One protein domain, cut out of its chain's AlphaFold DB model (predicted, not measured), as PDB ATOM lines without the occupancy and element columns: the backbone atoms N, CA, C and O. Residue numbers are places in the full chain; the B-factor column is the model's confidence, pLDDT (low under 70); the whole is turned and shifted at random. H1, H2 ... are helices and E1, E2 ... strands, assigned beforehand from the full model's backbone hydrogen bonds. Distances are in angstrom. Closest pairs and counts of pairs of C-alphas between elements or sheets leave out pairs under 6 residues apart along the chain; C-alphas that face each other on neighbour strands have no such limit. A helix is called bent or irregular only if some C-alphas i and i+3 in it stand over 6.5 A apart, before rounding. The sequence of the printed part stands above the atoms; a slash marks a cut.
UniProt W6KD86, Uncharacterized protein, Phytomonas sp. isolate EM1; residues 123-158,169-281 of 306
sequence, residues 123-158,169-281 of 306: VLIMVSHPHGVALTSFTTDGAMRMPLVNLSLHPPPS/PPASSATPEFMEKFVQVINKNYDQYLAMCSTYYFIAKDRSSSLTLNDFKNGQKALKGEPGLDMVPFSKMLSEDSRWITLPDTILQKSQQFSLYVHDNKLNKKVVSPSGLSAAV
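AT A GLANCE: This is residues 123 to 158 and 169 to 281 of the 306 residues of an uncharacterized protein of Phytomonas sp. isolate EM1 (UniProt W6KD86). A twisted five-stranded sheet stands between two groups of parts: on one face the kinked helix H1 lies over the strands E3 and E2, with H2 and H3 packed on H1, and on the side of the opposite face lie the short helix H4, across E2, and the small hairpin E6 and E7. The printed part has 149 residues, with four named helices and seven named strands in the order E1 E2 E3 H1 E4 H2 H3 E5 E6 E7 H4 along the chain, and is of the mixed class, helices and strands. The large sheet is mixed, in the order E3 E2 E1 E4 E5. The whole is compact, with a radius of gyration of the C-alphas of 14.7 A and spans of 47 by 38 by 26 A.

HOW THE PARTS SIT: E1, residues 123 to 129, E2, residues 132 to 138, and E3, residues 144 to 152, form a meander, each strand the antiparallel neighbour of the one before. N 125 and O 136 are 2.8 A apart, and N 149 and O 135 2.9 A. E4, residues 197 to 204, is parallel to E1, with N 126 and O 201 at 2.9 A, and to E5, residues 244 to 248, with N 202 and O 245 at 2.8 A. H1, residues 176 to 195, is on the sheet at a height of 10.2 A, over E3 and E2, and runs along the strands, at 5 degrees to E2 on the local plane. H1 is irregular: C-alphas 189 and 192 are 8.2 A apart. H2, residues 213 to 222, and H3, residues 233 to 240, join E4 to E5 in a strand-helix-strand unit, two parallel neighbour strands with helices between, whose crossover is right-handed. With its residues 176 to 179 alone H1 touches H2, the closest C-alphas being Pro 176 and Gly 219 at 6.0 A. H1 touches H3 about perpendicular at 76 degrees, the closest C-alphas being Asn 187 and Phe 234 at 7.0 A. H4, residues 274 to 281, is on the opposite face of the sheet from H1, at a height of 9.2 A over the sheet; it lies over E2 and runs across the strands, at 64 degrees to E2 on the local plane. E6, residues 261 to 264, and E7, residues 269 to 272, form an antiparallel hairpin, with N 262 and O 271 at 3.0 A; the closest C-alphas of E7 and E2, Val 272 and Ala 134, are 6.3 A apart. In H2, H3 and H4 every O i to N i+4 pair is within hydrogen-bond range, in H1 13 of 16.

IN THESE COORDINATES: E1 begins at C-alpha 123, (55.545, -30.712, -40.685), and is 19.6 A long; E2 measures 20.1 A, E3 21.0 A, H1 24.1 A and E4 19.4 A. H4 ends at C-alpha 281, (62.620, -28.234, -33.803).

THE WHOLE: Residues 159 to 168 are not printed, and C-alphas 158 and 169 are 18.6 A apart across this cut. The link from E5 to E6, residues 249 to 260, is long. Confidence is under 70 in 23 residues, among them 169 to 174 and 225 to 233.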
ATOM      1  N   VAL A 123      56.186 -30.693 -42.002       92.56
ATOM      2  CA  VAL A 123      55.545 -30.712 -40.685       92.56
ATOM      3  C   VAL A 123      55.053 -29.316 -40.334       92.56
ATOM      4  O   VAL A 123      55.782 -28.345 -40.515       92.56
ATOM      5  N   LEU A 124      53.853 -29.216 -39.765       93.75
ATOM      6  CA  LEU A 124      53.326 -27.973 -39.207       93.75
ATOM      7  C   LEU A 124      53.625 -27.890 -37.710       93.75
ATOM      8  O   LEU A 124      53.333 -28.826 -36.961       93.75
ATOM      9  N   ILE A 125      54.114 -26.737 -37.265       95.50
ATOM     10  CA  ILE A 125      54.292 -26.417 -35.853       95.50
ATOM     11  C   ILE A 125      53.395 -25.243 -35.491       95.50
ATOM     12  O   ILE A 125      53.563 -24.140 -36.012       95.50
ATOM     13  N   MET A 126      52.482 -25.479 -34.554       95.44
ATOM     14  CA  MET A 126      51.623 -24.466 -33.956       95.44
ATOM     15  C   MET A 126      52.000 -24.287 -32.489       95.44
ATOM     16  O   MET A 126      51.904 -25.232 -31.710       95.44
ATOM     17  N   VAL A 127      52.430 -23.088 -32.105       95.38
ATOM     18  CA  VAL A 127      52.820 -22.753 -30.731       95.38
ATOM     19  C   VAL A 127      51.788 -21.806 -30.131       95.38
ATOM     20  O   VAL A 127      51.672 -20.657 -30.549       95.38
ATOM     21  N   SER A 128      51.052 -22.282 -29.136       93.62
ATOM     22  CA  SER A 128      50.074 -21.515 -28.372       93.62
ATOM     23  C   SER A 128      50.694 -20.958 -27.092       93.62
ATOM     24  O   SER A 128      51.312 -21.694 -26.312       93.62
ATOM     25  N   HIS A 129      50.525 -19.654 -26.875       90.25
ATOM     26  CA  HIS A 129      51.046 -18.930 -25.718       90.25
ATOM     27  C   HIS A 129      50.048 -17.854 -25.239       90.25
ATOM     28  O   HIS A 129      49.108 -17.518 -25.957       90.25
ATOM     29  N   PRO A 130      50.249 -17.234 -24.059       86.00
ATOM     30  CA  PRO A 130      49.245 -16.337 -23.471       86.00
ATOM     31  C   PRO A 130      48.879 -15.082 -24.270       86.00
ATOM     32  O   PRO A 130      47.873 -14.444 -23.992       86.00
ATOM     33  N   HIS A 131      49.693 -14.692 -25.251       85.56
ATOM     34  CA  HIS A 131      49.453 -13.483 -26.043       85.56
ATOM     35  C   HIS A 131      48.963 -13.785 -27.460       85.56
ATOM     36  O   HIS A 131      48.643 -12.851 -28.202       85.56
ATOM     37  N   GLY A 132      48.928 -15.054 -27.864       89.25
ATOM     38  CA  GLY A 132      48.770 -15.392 -29.265       89.25
ATOM     39  C   GLY A 132      49.065 -16.839 -29.618       89.25
ATOM     40  O   GLY A 132      49.321 -17.698 -28.774       89.25
ATOM     41  N   VAL A 133      49.056 -17.078 -30.921       92.25
ATOM     42  CA  VAL A 133      49.487 -18.326 -31.531       92.25
ATOM     43  C   VAL A 133      50.476 -18.021 -32.638       92.25
ATOM     44  O   VAL A 133      50.251 -17.122 -33.447       92.25
ATOM     45  N   ALA A 134      51.548 -18.800 -32.693       94.19
ATOM     46  CA  ALA A 134      52.487 -18.792 -33.796       94.19
ATOM     47  C   ALA A 134      52.343 -20.058 -34.646       94.19
ATOM     48  O   ALA A 134      52.120 -21.140 -34.102       94.19
ATOM     49  N   LEU A 135      52.489 -19.937 -35.964       94.12
ATOM     50  CA  LEU A 135      52.396 -21.056 -36.901       94.12
ATOM     51  C   LEU A 135      53.501 -20.975 -37.955       94.12
ATOM     52  O   LEU A 135      53.762 -19.910 -38.511       94.12
ATOM     53  N   THR A 136      54.137 -22.106 -38.247       94.56
ATOM     54  CA  THR A 136      55.126 -22.266 -39.324       94.56
ATOM     55  C   THR A 136      55.179 -23.729 -39.764       94.56
ATOM     56  O   THR A 136      54.695 -24.607 -39.045       94.56
ATOM     57  N   SER A 137      55.766 -24.006 -40.925       92.62
ATOM     58  CA  SER A 137      56.044 -25.362 -41.387       92.62
ATOM     59  C   SER A 137      57.533 -25.569 -41.637       92.62
ATOM     60  O   SER A 137      58.247 -24.632 -42.006       92.62
ATOM     61  N   PHE A 138      57.987 -26.804 -41.449       92.31
ATOM     62  CA  PHE A 138      59.370 -27.226 -41.637       92.31
ATOM     63  C   PHE A 138      59.449 -28.420 -42.587       92.31
ATOM     64  O   PHE A 138      58.548 -29.258 -42.593       92.31
ATOM     65  N   THR A 139      60.525 -28.507 -43.366       89.62
ATOM     66  CA  THR A 139      60.930 -29.743 -44.054       89.62
ATOM     67  C   THR A 139      61.764 -30.637 -43.141       89.62
ATOM     68  O   THR A 139      62.226 -30.196 -42.085       89.62
ATOM     69  N   THR A 140      61.974 -31.897 -43.538       87.56
ATOM     70  CA  THR A 140      62.722 -32.859 -42.710       87.56
ATOM     71  C   THR A 140      64.191 -32.503 -42.514       87.56
ATOM     72  O   THR A 140      64.790 -32.971 -41.553       87.56
ATOM     73  N   ASP A 141      64.762 -31.639 -43.357       88.31
ATOM     74  CA  ASP A 141      66.098 -31.051 -43.194       88.31
ATOM     75  C   ASP A 141      66.173 -29.987 -42.076       88.31
ATOM     76  O   ASP A 141      67.262 -29.519 -41.731       88.31
ATOM     77  N   GLY A 142      65.030 -29.615 -41.491       89.12
ATOM     78  CA  GLY A 142      64.903 -28.579 -40.470       89.12
ATOM     79  C   GLY A 142      64.723 -27.164 -41.024       89.12
ATOM     80  O   GLY A 142      64.660 -26.219 -40.238       89.12
ATOM     81  N   ALA A 143      64.626 -26.989 -42.346       90.25
ATOM     82  CA  ALA A 143      64.427 -25.679 -42.956       90.25
ATOM     83  C   ALA A 143      62.967 -25.215 -42.843       90.25
ATOM     84  O   ALA A 143      62.026 -25.980 -43.056       90.25
ATOM     85  N   MET A 144      62.778 -23.932 -42.530       90.94
ATOM     86  CA  MET A 144      61.461 -23.297 -42.491       90.94
ATOM     87  C   MET A 144      60.921 -23.116 -43.917       90.94
ATOM     88  O   MET A 144      61.588 -22.517 -44.760       90.94
ATOM     89  N   ARG A 145      59.704 -23.602 -44.184       86.75
ATOM     90  CA  ARG A 145      59.032 -23.473 -45.491       86.75
ATOM     91  C   ARG A 145      57.960 -22.407 -45.516       86.75
ATOM     92  O   ARG A 145      57.888 -21.643 -46.474       86.75
ATOM     93  N   MET A 146      57.154 -22.337 -44.466       89.12
ATOM     94  CA  MET A 146      56.210 -21.248 -44.270       89.12
ATOM     95  C   MET A 146      56.832 -20.223 -43.321       89.12
ATOM     96  O   MET A 146      57.251 -20.622 -42.232       89.12
ATOM     97  N   PRO A 147      56.884 -18.923 -43.667       90.31
ATOM     98  CA  PRO A 147      57.380 -17.909 -42.740       90.31
ATOM     99  C   PRO A 147      56.596 -17.963 -41.424       90.31
ATOM    100  O   PRO A 147      55.397 -18.237 -41.422       90.31
ATOM    101  N   LEU A 148      57.272 -17.713 -40.300       93.62
ATOM    102  CA  LEU A 148      56.622 -17.738 -38.993       93.62
ATOM    103  C   LEU A 148      55.566 -16.632 -38.889       93.62
ATOM    104  O   LEU A 148      55.890 -15.444 -38.890       93.62
ATOM    105  N   VAL A 149      54.308 -17.036 -38.732       92.38
ATOM    106  CA  VAL A 149      53.170 -16.132 -38.548       92.38
ATOM    107  C   VAL A 149      52.840 -16.061 -37.067       92.38
ATOM    108  O   VAL A 149      52.492 -17.079 -36.480       92.38
ATOM    109  N   ASN A 150      52.915 -14.873 -36.461       92.38
ATOM    110  CA  ASN A 150      52.473 -14.634 -35.084       92.38
ATOM    111  C   ASN A 150      51.112 -13.914 -35.090       92.38
ATOM    112  O   ASN A 150      51.004 -12.778 -35.553       92.38
ATOM    113  N   LEU A 151      50.076 -14.558 -34.553       89.88
ATOM    114  CA  LEU A 151      48.717 -14.028 -34.439       89.88
ATOM    115  C   LEU A 151      48.401 -13.702 -32.982       89.88
ATOM    116  O   LEU A 151      48.476 -14.564 -32.114       89.88
ATOM    117  N   SER A 152      48.041 -12.449 -32.705       86.56
ATOM    118  CA  SER A 152      47.703 -12.000 -31.348       86.56
ATOM    119  C   SER A 152      46.250 -12.303 -30.983       86.56
ATOM    120  O   SER A 152      45.359 -12.079 -31.801       86.56
ATOM    121  N   LEU A 153      46.020 -12.731 -29.737       78.69
ATOM    122  CA  LEU A 153      44.673 -12.956 -29.182       78.69
ATOM    123  C   LEU A 153      43.948 -11.653 -28.832       78.69
ATOM    124  O   LEU A 153      42.735 -11.565 -28.973       78.69
ATOM    125  N   HIS A 154      44.693 -10.624 -28.426       70.25
ATOM    126  CA  HIS A 154      44.149  -9.288 -28.191       70.25
ATOM    127  C   HIS A 154      44.556  -8.342 -29.323       70.25
ATOM    128  O   HIS A 154      45.723  -8.396 -29.748       70.25
ATOM    129  N   PRO A 155      43.672  -7.429 -29.768       53.00
ATOM    130  CA  PRO A 155      44.087  -6.331 -30.629       53.00
ATOM    131  C   PRO A 155      45.237  -5.539 -29.969       53.00
ATOM    132  O   PRO A 155      45.411  -5.576 -28.741       53.00
ATOM    133  N   PRO A 156      46.118  -4.895 -30.754       47.94
ATOM    134  CA  PRO A 156      47.031  -3.905 -30.192       47.94
ATOM    135  C   PRO A 156      46.192  -2.818 -29.495       47.94
ATOM    136  O   PRO A 156      45.130  -2.471 -30.016       47.94
ATOM    137  N   PRO A 157      46.606  -2.312 -28.319       45.88
ATOM    138  CA  PRO A 157      45.868  -1.245 -27.657       45.88
ATOM    139  C   PRO A 157      45.757  -0.064 -28.623       45.88
ATOM    140  O   PRO A 157      46.763   0.428 -29.130       45.88
ATOM    141  N   SER A 158      44.533   0.373 -28.901       40.81
ATOM    142  CA  SER A 158      44.246   1.456 -29.845       40.81
ATOM    143  C   SER A 158      44.643   2.848 -29.329       40.81
ATOM    144  O   SER A 158      44.416   3.830 -30.025       40.81
ATOM    145  N   PRO A 169      41.765 -11.216 -18.267       43.12
ATOM    146  CA  PRO A 169      41.537 -12.619 -17.972       43.12
ATOM    147  C   PRO A 169      42.334 -13.467 -18.968       43.12
ATOM    148  O   PRO A 169      42.384 -13.118 -20.154       43.12
ATOM    149  N   PRO A 170      42.974 -14.565 -18.520       48.25
ATOM    150  CA  PRO A 170      43.635 -15.477 -19.438       48.25
ATOM    151  C   PRO A 170      42.614 -15.896 -20.492       48.25
ATOM    152  O   PRO A 170      41.477 -16.221 -20.147       48.25
ATOM    153  N   ALA A 171      43.002 -15.839 -21.767       52.16
ATOM    154  CA  ALA A 171      42.162 -16.268 -22.876       52.16
ATOM    155  C   ALA A 171      41.883 -17.772 -22.729       52.16
ATOM    156  O   ALA A 171      42.607 -18.617 -23.248       52.16
ATOM    157  N   SER A 172      40.854 -18.101 -21.956       52.25
ATOM    158  CA  SER A 172      40.417 -19.463 -21.656       52.25
ATOM    159  C   SER A 172      39.564 -20.049 -22.779       52.25
ATOM    160  O   SER A 172      39.131 -21.192 -22.695       52.25
ATOM    161  N   SER A 173      39.313 -19.272 -23.837       61.69
ATOM    162  CA  SER A 173      38.635 -19.717 -25.046       61.69
ATOM    163  C   SER A 173      39.092 -18.898 -26.252       61.69
ATOM    164  O   SER A 173      39.407 -17.710 -26.142       61.69
ATOM    165  N   ALA A 174      39.151 -19.548 -27.413       66.50
ATOM    166  CA  ALA A 174      39.367 -18.864 -28.676       66.50
ATOM    167  C   ALA A 174      38.075 -18.117 -29.030       66.50
ATOM    168  O   ALA A 174      37.047 -18.754 -29.262       66.50
ATOM    169  N   THR A 175      38.102 -16.782 -29.026       76.06
ATOM    170  CA  THR A 175      36.915 -15.996 -29.388       76.06
ATOM    171  C   THR A 175      36.532 -16.271 -30.849       76.06
ATOM    172  O   THR A 175      37.425 -16.518 -31.669       76.06
ATOM    173  N   PRO A 176      35.236 -16.223 -31.211       76.56
ATOM    174  CA  PRO A 176      34.809 -16.387 -32.602       76.56
ATOM    175  C   PRO A 176      35.538 -15.432 -33.556       76.56
ATOM    176  O   PRO A 176      36.031 -15.867 -34.590       76.56
ATOM    177  N   GLU A 177      35.724 -14.173 -33.148       80.56
ATOM    178  CA  GLU A 177      36.469 -13.152 -33.900       80.56
ATOM    179  C   GLU A 177      37.935 -13.540 -34.147       80.56
ATOM    180  O   GLU A 177      38.465 -13.384 -35.250       80.56
ATOM    181  N   PHE A 178      38.617 -14.065 -33.121       84.56
ATOM    182  CA  PHE A 178      39.986 -14.550 -33.276       84.56
ATOM    183  C   PHE A 178      40.030 -15.738 -34.235       84.56
ATOM    184  O   PHE A 178      40.905 -15.788 -35.097       84.56
ATOM    185  N   MET A 179      39.093 -16.678 -34.097       84.62
ATOM    186  CA  MET A 179      39.023 -17.864 -34.947       84.62
ATOM    187  C   MET A 179      38.735 -17.509 -36.401       84.62
ATOM    188  O   MET A 179      39.393 -18.047 -37.286       84.62
ATOM    189  N   GLU A 180      37.825 -16.574 -36.656       82.88
ATOM    190  CA  GLU A 180      37.549 -16.062 -37.995       82.88
ATOM    191  C   GLU A 180      38.815 -15.454 -38.608       82.88
ATOM    192  O   GLU A 180      39.255 -15.880 -39.679       82.88
ATOM    193  N   LYS A 181      39.467 -14.525 -37.896       84.62
ATOM    194  CA  LYS A 181      40.718 -13.904 -38.351       84.62
ATOM    195  C   LYS A 181      41.806 -14.946 -38.601       84.62
ATOM    196  O   LYS A 181      42.538 -14.856 -39.587       84.62
ATOM    197  N   PHE A 182      41.930 -15.923 -37.709       86.38
ATOM    198  CA  PHE A 182      42.899 -17.004 -37.819       86.38
ATOM    199  C   PHE A 182      42.653 -17.813 -39.099       86.38
ATOM    200  O   PHE A 182      43.549 -17.931 -39.934       86.38
ATOM    201  N   VAL A 183      41.429 -18.306 -39.294       83.50
ATOM    202  CA  VAL A 183      41.021 -19.100 -40.461       83.50
ATOM    203  C   VAL A 183      41.226 -18.299 -41.752       83.50
ATOM    204  O   VAL A 183      41.825 -18.810 -42.697       83.50
ATOM    205  N   GLN A 184      40.840 -17.022 -41.784       82.38
ATOM    206  CA  GLN A 184      41.047 -16.147 -42.942       82.38
ATOM    207  C   GLN A 184      42.530 -15.967 -43.294       82.38
ATOM    208  O   GLN A 184      42.901 -16.101 -44.462       82.38
ATOM    209  N   VAL A 185      43.394 -15.685 -42.309       84.69
ATOM    210  CA  VAL A 185      44.840 -15.509 -42.543       84.69
ATOM    211  C   VAL A 185      45.460 -16.791 -43.083       84.69
ATOM    212  O   VAL A 185      46.246 -16.732 -44.032       84.69
ATOM    213  N   ILE A 186      45.109 -17.933 -42.497       82.94
ATOM    214  CA  ILE A 186      45.669 -19.224 -42.878       82.94
ATOM    215  C   ILE A 186      45.218 -19.639 -44.275       82.94
ATOM    216  O   ILE A 186      46.055 -19.938 -45.124       82.94
ATOM    217  N   ASN A 187      43.924 -19.576 -44.559       78.50
ATOM    218  CA  ASN A 187      43.400 -20.057 -45.833       78.50
ATOM    219  C   ASN A 187      43.788 -19.155 -47.006       78.50
ATOM    220  O   ASN A 187      44.112 -19.650 -48.079       78.50
ATOM    221  N   LYS A 188      43.803 -17.833 -46.805       79.00
ATOM    222  CA  LYS A 188      44.134 -16.890 -47.881       79.00
ATOM    223  C   LYS A 188      45.595 -16.985 -48.320       79.00
ATOM    224  O   LYS A 188      45.889 -16.746 -49.485       79.00
ATOM    225  N   ASN A 189      46.505 -17.274 -47.389       80.50
ATOM    226  CA  ASN A 189      47.937 -17.097 -47.630       80.50
ATOM    227  C   ASN A 189      48.743 -18.400 -47.555       80.50
ATOM    228  O   ASN A 189      49.863 -18.433 -48.064       80.50
ATOM    229  N   TYR A 190      48.220 -19.449 -46.908       81.50
ATOM    230  CA  TYR A 190      49.047 -20.577 -46.475       81.50
ATOM    231  C   TYR A 190      48.464 -21.978 -46.712       81.50
ATOM    232  O   TYR A 190      49.118 -22.959 -46.357       81.50
ATOM    233  N   ASP A 191      47.296 -22.104 -47.347       78.12
ATOM    234  CA  ASP A 191      46.614 -23.391 -47.569       78.12
ATOM    235  C   ASP A 191      47.505 -24.447 -48.255       78.12
ATOM    236  O   ASP A 191      47.618 -25.588 -47.802       78.12
ATOM    237  N   GLN A 192      48.265 -24.027 -49.271       77.69
ATOM    238  CA  GLN A 192      49.197 -24.895 -49.999       77.69
ATOM    239  C   GLN A 192      50.254 -25.565 -49.101       77.69
ATOM    240  O   GLN A 192      50.632 -26.710 -49.339       77.69
ATOM    241  N   TYR A 193      50.711 -24.888 -48.041       78.69
ATOM    242  CA  TYR A 193      51.716 -25.438 -47.127       78.69
ATOM    243  C   TYR A 193      51.111 -26.479 -46.180       78.69
ATOM    244  O   TYR A 193      51.794 -27.414 -45.761       78.69
ATOM    245  N   LEU A 194      49.832 -26.326 -45.834       79.06
ATOM    246  CA  LEU A 194      49.134 -27.198 -44.891       79.06
ATOM    247  C   LEU A 194      48.801 -28.557 -45.499       79.06
ATOM    248  O   LEU A 194      48.935 -29.580 -44.820       79.06
ATOM    249  N   ALA A 195      48.418 -28.566 -46.777       76.06
ATOM    250  CA  ALA A 195      48.108 -29.782 -47.523       76.06
ATOM    251  C   ALA A 195      49.307 -30.746 -47.609       76.06
ATOM    252  O   ALA A 195      49.122 -31.961 -47.645       76.06
ATOM    253  N   MET A 196      50.533 -30.216 -47.591       76.50
ATOM    254  CA  MET A 196      51.773 -30.995 -47.700       76.50
ATOM    255  C   MET A 196      52.285 -31.548 -46.363       76.50
ATOM    256  O   MET A 196      53.211 -32.360 -46.338       76.50
ATOM    257  N   CYS A 197      51.723 -31.108 -45.235       85.38
ATOM    258  CA  CYS A 197      52.216 -31.509 -43.924       85.38
ATOM    259  C   CYS A 197      51.789 -32.941 -43.583       85.38
ATOM    260  O   CYS A 197      50.608 -33.274 -43.594       85.38
ATOM    261  N   SER A 198      52.759 -33.775 -43.222       85.69
ATOM    262  CA  SER A 198      52.591 -35.159 -42.767       85.69
ATOM    263  C   SER A 198      52.229 -35.267 -41.281       85.69
ATOM    264  O   SER A 198      51.673 -36.272 -40.847       85.69
ATOM    265  N   THR A 199      52.558 -34.249 -40.484       90.25
ATOM    266  CA  THR A 199      52.306 -34.185 -39.038       90.25
ATOM    267  C   THR A 199      51.932 -32.762 -38.639       90.25
ATOM    268  O   THR A 199      52.496 -31.801 -39.170       90.25
ATOM    269  N   TYR A 200      51.027 -32.634 -37.667       92.19
ATOM    270  CA  TYR A 200      50.631 -31.354 -37.081       92.19
ATOM    271  C   TYR A 200      50.965 -31.345 -35.588       92.19
ATOM    272  O   TYR A 200      50.299 -32.007 -34.792       92.19
ATOM    273  N   TYR A 201      51.992 -30.608 -35.171       94.12
ATOM    274  CA  TYR A 201      52.294 -30.449 -33.748       94.12
ATOM    275  C   TYR A 201      51.567 -29.234 -33.177       94.12
ATOM    276  O   TYR A 201      51.731 -28.111 -33.655       94.12
ATOM    277  N   PHE A 202      50.807 -29.455 -32.106       94.12
ATOM    278  CA  PHE A 202      50.216 -28.400 -31.290       94.12
ATOM    279  C   PHE A 202      50.980 -28.294 -29.973       94.12
ATOM    280  O   PHE A 202      50.911 -29.188 -29.126       94.12
ATOM    281  N   ILE A 203      51.705 -27.204 -29.787       93.44
ATOM    282  CA  ILE A 203      52.609 -26.994 -28.666       93.44
ATOM    283  C   ILE A 203      52.031 -25.895 -27.782       93.44
ATOM    284  O   ILE A 203      51.896 -24.761 -28.224       93.44
ATOM    285  N   ALA A 204      51.678 -26.214 -26.540       90.38
ATOM    286  CA  ALA A 204      51.082 -25.249 -25.613       90.38
ATOM    287  C   ALA A 204      52.023 -24.955 -24.445       90.38
ATOM    288  O   ALA A 204      52.546 -25.887 -23.828       90.38
ATOM    289  N   LYS A 205      52.207 -23.671 -24.116       81.38
ATOM    290  CA  LYS A 205      53.027 -23.253 -22.971       81.38
ATOM    291  C   LYS A 205      52.474 -23.729 -21.641       81.38
ATOM    292  O   LYS A 205      53.175 -24.326 -20.832       81.38
ATOM    293  N   ASP A 206      51.196 -23.475 -21.434       73.94
ATOM    294  CA  ASP A 206      50.487 -23.878 -20.238       73.94
ATOM    295  C   ASP A 206      48.996 -23.955 -20.560       73.94
ATOM    296  O   ASP A 206      48.446 -23.075 -21.221       73.94
ATOM    297  N   ARG A 207      48.344 -25.023 -20.094       66.50
ATOM    298  CA  ARG A 207      46.913 -25.253 -20.318       66.50
ATOM    299  C   ARG A 207      46.034 -24.246 -19.579       66.50
ATOM    300  O   ARG A 207      44.871 -24.132 -19.932       66.50
ATOM    301  N   SER A 208      46.559 -23.561 -18.560       71.19
ATOM    302  CA  SER A 208      45.783 -22.579 -17.795       71.19
ATOM    303  C   SER A 208      45.755 -21.185 -18.431       71.19
ATOM    304  O   SER A 208      44.846 -20.405 -18.168       71.19
ATOM    305  N   SER A 209      46.735 -20.875 -19.286       74.06
ATOM    306  CA  SER A 209      46.961 -19.519 -19.801       74.06
ATOM    307  C   SER A 209      47.118 -19.435 -21.318       74.06
ATOM    308  O   SER A 209      47.287 -18.342 -21.844       74.06
ATOM    309  N   SER A 210      47.090 -20.561 -22.033       85.38
ATOM    310  CA  SER A 210      47.204 -20.627 -23.494       85.38
ATOM    311  C   SER A 210      46.057 -21.444 -24.076       85.38
ATOM    312  O   SER A 210      45.587 -22.392 -23.446       85.38
ATOM    313  N   LEU A 211      45.668 -21.137 -25.313       88.12
ATOM    314  CA  LEU A 211      44.668 -21.926 -26.027       88.12
ATOM    315  C   LEU A 211      45.135 -23.374 -26.205       88.12
ATOM    316  O   LEU A 211      46.293 -23.640 -26.542       88.12
ATOM    317  N   THR A 212      44.215 -24.309 -26.037       88.81
ATOM    318  CA  THR A 212      44.398 -25.729 -26.323       88.81
ATOM    319  C   THR A 212      43.906 -26.068 -27.728       88.81
ATOM    320  O   THR A 212      43.110 -25.346 -28.328       88.81
ATOM    321  N   LEU A 213      44.322 -27.224 -28.254       89.00
ATOM    322  CA  LEU A 213      43.787 -27.733 -29.519       89.00
ATOM    323  C   LEU A 213      42.257 -27.915 -29.462       89.00
ATOM    324  O   LEU A 213      41.577 -27.750 -30.470       89.00
ATOM    325  N   ASN A 214      41.703 -28.226 -28.285       87.81
ATOM    326  CA  ASN A 214      40.256 -28.331 -28.109       87.81
ATOM    327  C   ASN A 214      39.560 -26.970 -28.199       87.81
ATOM    328  O   ASN A 214      38.460 -26.913 -28.739       87.81
ATOM    329  N   ASP A 215      40.197 -25.887 -27.750       87.75
ATOM    330  CA  ASP A 215      39.642 -24.535 -27.891       87.75
ATOM    331  C   ASP A 215      39.554 -24.136 -29.362       87.75
ATOM    332  O   ASP A 215      38.530 -23.614 -29.791       87.75
ATOM    333  N   PHE A 216      40.562 -24.494 -30.166       87.06
ATOM    334  CA  PHE A 216      40.516 -24.332 -31.623       87.06
ATOM    335  C   PHE A 216      39.405 -25.168 -32.267       87.06
ATOM    336  O   PHE A 216      38.642 -24.651 -33.080       87.06
ATOM    337  N   LYS A 217      39.260 -26.441 -31.877       86.81
ATOM    338  CA  LYS A 217      38.177 -27.312 -32.370       86.81
ATOM    339  C   LYS A 217      36.792 -26.776 -32.005       86.81
ATOM    340  O   LYS A 217      35.869 -26.856 -32.810       86.81
ATOM    341  N   ASN A 218      36.626 -26.253 -30.794       84.62
ATOM    342  CA  ASN A 218      35.359 -25.695 -30.326       84.62
ATOM    343  C   ASN A 218      35.056 -24.354 -30.998       84.62
ATOM    344  O   ASN A 218      33.937 -24.153 -31.462       84.62
ATOM    345  N   GLY A 219      36.055 -23.483 -31.124       81.75
ATOM    346  CA  GLY A 219      35.939 -22.224 -31.850       81.75
ATOM    347  C   GLY A 219      35.588 -22.438 -33.322       81.75
ATOM    348  O   GLY A 219      34.706 -21.772 -33.847       81.75
ATOM    349  N   GLN A 220      36.174 -23.447 -33.968       80.00
ATOM    350  CA  GLN A 220      35.805 -23.834 -35.329       80.00
ATOM    351  C   GLN A 220      34.358 -24.345 -35.418       80.00
ATOM    352  O   GLN A 220      33.649 -24.005 -36.359       80.00
ATOM    353  N   LYS A 221      33.887 -25.140 -34.448       80.69
ATOM    354  CA  LYS A 221      32.478 -25.573 -34.413       80.69
ATOM    355  C   LYS A 221      31.514 -24.391 -34.331       80.69
ATOM    356  O   LYS A 221      30.439 -24.480 -34.909       80.69
ATOM    357  N   ALA A 222      31.896 -23.317 -33.640       78.06
ATOM    358  CA  ALA A 222      31.099 -22.096 -33.553       78.06
ATOM    359  C   ALA A 222      31.040 -21.311 -34.877       78.06
ATOM    360  O   ALA A 222      30.133 -20.509 -35.049       78.06
ATOM    361  N   LEU A 223      31.965 -21.568 -35.811       76.00
ATOM    362  CA  LEU A 223      31.977 -20.991 -37.161       76.00
ATOM    363  C   LEU A 223      31.257 -21.870 -38.204       76.00
ATOM    364  O   LEU A 223      31.231 -21.523 -39.385       76.00
ATOM    365  N   LYS A 224      30.693 -23.024 -37.809       73.00
ATOM    366  CA  LYS A 224      29.924 -23.878 -38.728       73.00
ATOM    367  C   LYS A 224      28.656 -23.159 -39.183       73.00
ATOM    368  O   LYS A 224      27.904 -22.661 -38.351       73.00
ATOM    369  N   GLY A 225      28.401 -23.159 -40.489       66.81
ATOM    370  CA  GLY A 225      27.303 -22.420 -41.114       66.81
ATOM    371  C   GLY A 225      27.663 -21.014 -41.610       66.81
ATOM    372  O   GLY A 225      26.872 -20.447 -42.361       66.81
ATOM    373  N   GLU A 226      28.845 -20.478 -41.281       68.94
ATOM    374  CA  GLU A 226      29.299 -19.193 -41.825       68.94
ATOM    375  C   GLU A 226      29.827 -19.365 -43.268       68.94
ATOM    376  O   GLU A 226      30.767 -20.145 -43.511       68.94
ATOM    377  N   PRO A 227      29.248 -18.661 -44.262       64.31
ATOM    378  CA  PRO A 227      29.615 -18.819 -45.665       64.31
ATOM    379  C   PRO A 227      31.077 -18.416 -45.902       64.31
ATOM    380  O   PRO A 227      31.478 -17.279 -45.676       64.31
ATOM    381  N   GLY A 228      31.886 -19.365 -46.383       64.62
ATOM    382  CA  GLY A 228      33.317 -19.170 -46.658       64.62
ATOM    383  C   GLY A 228      34.274 -19.581 -45.530       64.62
ATOM    384  O   GLY A 228      35.481 -19.616 -45.768       64.62
ATOM    385  N   LEU A 229      33.771 -19.952 -44.343       64.88
ATOM    386  CA  LEU A 229      34.586 -20.402 -43.196       64.88
ATOM    387  C   LEU A 229      34.398 -21.896 -42.851       64.88
ATOM    388  O   LEU A 229      35.292 -22.513 -42.265       64.88
ATOM    389  N   ASP A 230      33.280 -22.503 -43.268       53.72
ATOM    390  CA  ASP A 230      32.944 -23.908 -42.970       53.72
ATOM    391  C   ASP A 230      33.601 -24.928 -43.938       53.72
ATOM    392  O   ASP A 230      33.904 -26.059 -43.572       53.72
ATOM    393  N   MET A 231      33.901 -24.520 -45.179       53.91
ATOM    394  CA  MET A 231      34.353 -25.418 -46.268       53.91
ATOM    395  C   MET A 231      35.876 -25.481 -46.473       53.91
ATOM    396  O   MET A 231      36.346 -25.977 -47.496       53.91
ATOM    397  N   VAL A 232      36.670 -24.956 -45.539       60.38
ATOM    398  CA  VAL A 232      38.093 -24.687 -45.802       60.38
ATOM    399  C   VAL A 232      39.010 -25.818 -45.310       60.38
ATOM    400  O   VAL A 232      38.718 -26.417 -44.270       60.38
ATOM    401  N   PRO A 233      40.125 -26.145 -46.002       65.25
ATOM    402  CA  PRO A 233      40.939 -27.319 -45.670       65.25
ATOM    403  C   PRO A 233      41.469 -27.317 -44.235       65.25
ATOM    404  O   PRO A 233      41.496 -28.366 -43.589       65.25
ATOM    405  N   PHE A 234      41.793 -26.141 -43.690       70.75
ATOM    406  CA  PHE A 234      42.211 -26.008 -42.296       70.75
ATOM    407  C   PHE A 234      41.109 -26.400 -41.295       70.75
ATOM    408  O   PHE A 234      41.388 -27.049 -40.286       70.75
ATOM    409  N   SER A 235      39.849 -26.066 -41.589       68.25
ATOM    410  CA  SER A 235      38.696 -26.466 -40.778       68.25
ATOM    411  C   SER A 235      38.587 -27.998 -40.737       68.25
ATOM    412  O   SER A 235      38.544 -28.602 -39.664       68.25
ATOM    413  N   LYS A 236      38.658 -28.667 -41.890       70.38
ATOM    414  CA  LYS A 236      38.638 -30.138 -41.938       70.38
ATOM    415  C   LYS A 236      39.827 -30.768 -41.195       70.38
ATOM    416  O   LYS A 236      39.662 -31.735 -40.449       70.38
ATOM    417  N   MET A 237      41.014 -30.181 -41.351       79.31
ATOM    418  CA  MET A 237      42.246 -30.601 -40.680       79.31
ATOM    419  C   MET A 237      42.140 -30.513 -39.150       79.31
ATOM    420  O   MET A 237      42.624 -31.393 -38.441       79.31
ATOM    421  N   LEU A 238      41.508 -29.473 -38.605       78.25
ATOM    422  CA  LEU A 238      41.319 -29.338 -37.160       78.25
ATOM    423  C   LEU A 238      40.348 -30.378 -36.587       78.25
ATOM    424  O   LEU A 238      40.588 -30.879 -35.486       78.25
ATOM    425  N   SER A 239      39.259 -30.704 -37.286       71.44
ATOM    426  CA  SER A 239      38.192 -31.548 -36.733       71.44
ATOM    427  C   SER A 239      38.453 -33.050 -36.846       71.44
ATOM    428  O   SER A 239      38.087 -33.788 -35.929       71.44
ATOM    429  N   GLU A 240      39.071 -33.504 -37.936       71.50
ATOM    430  CA  GLU A 240      39.070 -34.924 -38.328       71.50
ATOM    431  C   GLU A 240      40.468 -35.548 -38.411       71.50
ATOM    432  O   GLU A 240      40.594 -36.768 -38.520       71.50
ATOM    433  N   ASP A 241      41.531 -34.745 -38.340       80.56
ATOM    434  CA  ASP A 241      42.863 -35.244 -38.654       80.56
ATOM    435  C   ASP A 241      43.537 -35.954 -37.468       80.56
ATOM    436  O   ASP A 241      43.798 -35.379 -36.408       80.56
ATOM    437  N   SER A 242      43.866 -37.233 -37.649       82.50
ATOM    438  CA  SER A 242      44.563 -38.033 -36.635       82.50
ATOM    439  C   SER A 242      46.050 -37.693 -36.487       82.50
ATOM    440  O   SER A 242      46.703 -38.206 -35.577       82.50
ATOM    441  N   ARG A 243      46.607 -36.852 -37.367       86.81
ATOM    442  CA  ARG A 243      48.035 -36.493 -37.401       86.81
ATOM    443  C   ARG A 243      48.403 -35.391 -36.401       86.81
ATOM    444  O   ARG A 243      49.562 -34.979 -36.344       86.81
ATOM    445  N   TRP A 244      47.440 -34.928 -35.599       89.38
ATOM    446  CA  TRP A 244      47.676 -33.975 -34.517       89.38
ATOM    447  C   TRP A 244      48.415 -34.598 -33.330       89.38
ATOM    448  O   TRP A 244      47.959 -35.560 -32.706       89.38
ATOM    449  N   ILE A 245      49.526 -33.975 -32.945       90.38
ATOM    450  CA  ILE A 245      50.326 -34.332 -31.776       90.38
ATOM    451  C   ILE A 245      50.393 -33.134 -30.837       90.38
ATOM    452  O   ILE A 245      51.002 -32.114 -31.141       90.38
ATOM    453  N   THR A 246      49.771 -33.257 -29.665       91.50
ATOM    454  CA  THR A 246      49.817 -32.210 -28.639       91.50
ATOM    455  C   THR A 246      51.003 -32.410 -27.698       91.50
ATOM    456  O   THR A 246      51.148 -33.487 -27.119       91.50
ATOM    457  N   LEU A 247      51.811 -31.364 -27.514       91.44
ATOM    458  CA  LEU A 247      53.007 -31.345 -26.668       91.44
ATOM    459  C   LEU A 247      53.028 -30.095 -25.762       91.44
ATOM    460  O   LEU A 247      52.430 -29.075 -26.107       91.44
ATOM    461  N   PRO A 248      53.706 -30.137 -24.603       90.25
ATOM    462  CA  PRO A 248      54.030 -28.933 -23.836       90.25
ATOM    463  C   PRO A 248      55.187 -28.156 -24.486       90.25
ATOM    464  O   PRO A 248      56.073 -28.770 -25.080       90.25
ATOM    465  N   ASP A 249      55.248 -26.831 -24.324       88.88
ATOM    466  CA  ASP A 249      56.323 -25.998 -24.902       88.88
ATOM    467  C   ASP A 249      57.710 -26.232 -24.295       88.88
ATOM    468  O   ASP A 249      58.719 -25.888 -24.907       88.88
ATOM    469  N   THR A 250      57.784 -26.903 -23.147       87.44
ATOM    470  CA  THR A 250      59.043 -27.342 -22.539       87.44
ATOM    471  C   THR A 250      59.864 -28.237 -23.470       87.44
ATOM    472  O   THR A 250      61.085 -28.290 -23.338       87.44
ATOM    473  N   ILE A 251      59.238 -28.886 -24.465       88.06
ATOM    474  CA  ILE A 251      59.944 -29.615 -25.533       88.06
ATOM    475  C   ILE A 251      60.822 -28.689 -26.393       88.06
ATOM    476  O   ILE A 251      61.852 -29.134 -26.897       88.06
ATOM    477  N   LEU A 252      60.430 -27.423 -26.551       89.12
ATOM    478  CA  LEU A 252      61.119 -26.425 -27.368       89.12
ATOM    479  C   LEU A 252      62.131 -25.600 -26.563       89.12
ATOM    480  O   LEU A 252      63.047 -25.020 -27.133       89.12
ATOM    481  N   GLN A 253      62.011 -25.564 -25.236       84.81
ATOM    482  CA  GLN A 253      62.877 -24.767 -24.356       84.81
ATOM    483  C   GLN A 253      64.206 -25.468 -24.002       84.81
ATOM    484  O   GLN A 253      64.807 -25.201 -22.965       84.81
ATOM    485  N   LYS A 254      64.674 -26.402 -24.841       72.44
ATOM    486  CA  LYS A 254      65.857 -27.233 -24.554       72.44
ATOM    487  C   LYS A 254      67.188 -26.501 -24.741       72.44
ATOM    488  O   LYS A 254      68.171 -26.879 -24.108       72.44
ATOM    489  N   SER A 255      67.242 -25.498 -25.618       66.19
ATOM    490  CA  SER A 255      68.471 -24.754 -25.906       66.19
ATOM    491  C   SER A 255      68.574 -23.508 -25.031       66.19
ATOM    492  O   SER A 255      67.679 -22.669 -25.040       66.19
ATOM    493  N   GLN A 256      69.690 -23.359 -24.313       69.50
ATOM    494  CA  GLN A 256      70.007 -22.120 -23.589       69.50
ATOM    495  C   GLN A 256      70.493 -21.004 -24.527       69.50
ATOM    496  O   GLN A 256      70.487 -19.839 -24.143       69.50
ATOM    497  N   GLN A 257      70.919 -21.349 -25.747       76.12
ATOM    498  CA  GLN A 257      71.499 -20.389 -26.693       76.12
ATOM    499  C   GLN A 257      70.439 -19.527 -27.381       76.12
ATOM    500  O   GLN A 257      70.691 -18.360 -27.666       76.12
ATOM    501  N   PHE A 258      69.253 -20.085 -27.638       81.94
ATOM    502  CA  PHE A 258      68.177 -19.378 -28.322       81.94
ATOM    503  C   PHE A 258      66.888 -19.448 -27.513       81.94
ATOM    504  O   PHE A 258      66.349 -20.524 -27.268       81.94
ATOM    505  N   SER A 259      66.368 -18.282 -27.133       89.06
ATOM    506  CA  SER A 259      65.063 -18.191 -26.486       89.06
ATOM    507  C   SER A 259      63.946 -18.464 -27.495       89.06
ATOM    508  O   SER A 259      63.912 -17.862 -28.571       89.06
ATOM    509  N   LEU A 260      62.991 -19.318 -27.115       91.69
ATOM    510  CA  LEU A 260      61.769 -19.548 -27.890       91.69
ATOM    511  C   LEU A 260      60.931 -18.270 -28.030       91.69
ATOM    512  O   LEU A 260      60.291 -18.068 -29.058       91.69
ATOM    513  N   TYR A 261      60.941 -17.409 -27.009       92.38
ATOM    514  CA  TYR A 261      60.142 -16.188 -26.974       92.38
ATOM    515  C   TYR A 261      61.025 -14.943 -27.026       92.38
ATOM    516  O   TYR A 261      62.027 -14.856 -26.310       92.38
ATOM    517  N   VAL A 262      60.618 -13.962 -27.828       91.81
ATOM    518  CA  VAL A 262      61.265 -12.647 -27.959       91.81
ATOM    519  C   VAL A 262      60.224 -11.539 -27.851       91.81
ATOM    520  O   VAL A 262      59.032 -11.775 -28.049       91.81
ATOM    521  N   HIS A 263      60.661 -10.332 -27.494       89.75
ATOM    522  CA  HIS A 263      59.782  -9.164 -27.487       89.75
ATOM    523  C   HIS A 263      59.679  -8.591 -28.898       89.75
ATOM    524  O   HIS A 263      60.697  -8.270 -29.508       89.75
ATOM    525  N   ASP A 264      58.459  -8.471 -29.412       87.00
ATOM    526  CA  ASP A 264      58.200  -7.787 -30.671       87.00
ATOM    527  C   ASP A 264      57.919  -6.309 -30.393       87.00
ATOM    528  O   ASP A 264      56.918  -5.960 -29.764       87.00
ATOM    529  N   ASN A 265      58.803  -5.432 -30.872       84.19
ATOM    530  CA  ASN A 265      58.686  -3.988 -30.655       84.19
ATOM    531  C   ASN A 265      57.499  -3.358 -31.404       84.19
ATOM    532  O   ASN A 265      57.016  -2.310 -30.987       84.19
ATOM    533  N   LYS A 266      57.022  -3.969 -32.497       82.00
ATOM    534  CA  LYS A 266      55.884  -3.456 -33.277       82.00
ATOM    535  C   LYS A 266      54.557  -3.808 -32.610       82.00
ATOM    536  O   LYS A 266      53.641  -2.995 -32.597       82.00
ATOM    537  N   LEU A 267      54.455  -5.014 -32.059       75.94
ATOM    538  CA  LEU A 267      53.262  -5.518 -31.373       75.94
ATOM    539  C   LEU A 267      53.259  -5.202 -29.871       75.94
ATOM    540  O   LEU A 267      52.225  -5.368 -29.223       75.94
ATOM    541  N   ASN A 268      54.402  -4.774 -29.329       81.00
ATOM    542  CA  ASN A 268      54.674  -4.568 -27.906       81.00
ATOM    543  C   ASN A 268      54.287  -5.779 -27.033       81.00
ATOM    544  O   ASN A 268      53.715  -5.638 -25.951       81.00
ATOM    545  N   LYS A 269      54.551  -6.991 -27.529       84.19
ATOM    546  CA  LYS A 269      54.146  -8.264 -26.908       84.19
ATOM    547  C   LYS A 269      55.246  -9.312 -27.071       84.19
ATOM    548  O   LYS A 269      56.033  -9.257 -28.015       84.19
ATOM    549  N   LYS A 270      55.265 -10.313 -26.182       87.12
ATOM    550  CA  LYS A 270      56.106 -11.505 -26.368       87.12
ATOM    551  C   LYS A 270      55.517 -12.395 -27.461       87.12
ATOM    552  O   LYS A 270      54.358 -12.799 -27.365       87.12
ATOM    553  N   VAL A 271      56.341 -12.722 -28.447       91.12
ATOM    554  CA  VAL A 271      56.012 -13.564 -29.605       91.12
ATOM    555  C   VAL A 271      57.001 -14.718 -29.722       91.12
ATOM    556  O   VAL A 271      58.019 -14.749 -29.021       91.12
ATOM    557  N   VAL A 272      56.721 -15.670 -30.609       93.75
ATOM    558  CA  VAL A 272      57.647 -16.766 -30.897       93.75
ATOM    559  C   VAL A 272      58.762 -16.278 -31.821       93.75
ATOM    560  O   VAL A 272      58.514 -15.611 -32.826       93.75
ATOM    561  N   SER A 273      59.999 -16.618 -31.464       94.06
ATOM    562  CA  SER A 273      61.205 -16.307 -32.225       94.06
ATOM    563  C   SER A 273      61.386 -17.284 -33.391       94.06
ATOM    564  O   SER A 273      61.447 -18.490 -33.143       94.06
ATOM    565  N   PRO A 274      61.557 -16.811 -34.640       93.50
ATOM    566  CA  PRO A 274      61.871 -17.684 -35.773       93.50
ATOM    567  C   PRO A 274      63.152 -18.501 -35.565       93.50
ATOM    568  O   PRO A 274      63.168 -19.704 -35.828       93.50
ATOM    569  N   SER A 275      64.218 -17.872 -35.058       92.38
ATOM    570  CA  SER A 275      65.507 -18.536 -34.823       92.38
ATOM    571  C   SER A 275      65.438 -19.504 -33.644       92.38
ATOM    572  O   SER A 275      65.923 -20.629 -33.747       92.38
ATOM    573  N   GLY A 276      64.769 -19.102 -32.558       92.50
ATOM    574  CA  GLY A 276      64.545 -19.958 -31.394       92.50
ATOM    575  C   GLY A 276      63.739 -21.202 -31.741       92.50
ATOM    576  O   GLY A 276      64.125 -22.311 -31.375       92.50
ATOM    577  N   LEU A 277      62.662 -21.037 -32.512       94.50
ATOM    578  CA  LEU A 277      61.843 -22.154 -32.961       94.50
ATOM    579  C   LEU A 277      62.613 -23.082 -33.909       94.50
ATOM    580  O   LEU A 277      62.602 -24.290 -33.695       94.50
ATOM    581  N   SER A 278      63.323 -22.535 -34.900       93.88
ATOM    582  CA  SER A 278      64.098 -23.334 -35.865       93.88
ATOM    583  C   SER A 278      65.181 -24.174 -35.178       93.88
ATOM    584  O   SER A 278      65.307 -25.368 -35.443       93.88
ATOM    585  N   ALA A 279      65.915 -23.585 -34.227       91.62
ATOM    586  CA  ALA A 279      66.913 -24.311 -33.446       91.62
ATOM    587  C   ALA A 279      66.283 -25.420 -32.583       91.62
ATOM    588  O   ALA A 279      66.846 -26.506 -32.449       91.62
ATOM    589  N   ALA A 280      65.106 -25.160 -32.006       92.38
ATOM    590  CA  ALA A 280      64.427 -26.103 -31.128       92.38
ATOM    591  C   ALA A 280      63.864 -27.325 -31.873       92.38
ATOM    592  O   ALA A 280      63.991 -28.450 -31.387       92.38
ATOM    593  N   VAL A 281      63.256 -27.135 -33.047       93.94
ATOM    594  CA  VAL A 281      62.620 -28.234 -33.803       93.94
ATOM    595  C   VAL A 281      63.633 -29.161 -34.476       93.94
ATOM    596  O   VAL A 281      63.334 -30.336 -34.697       93.94
TER     597      VAL A 281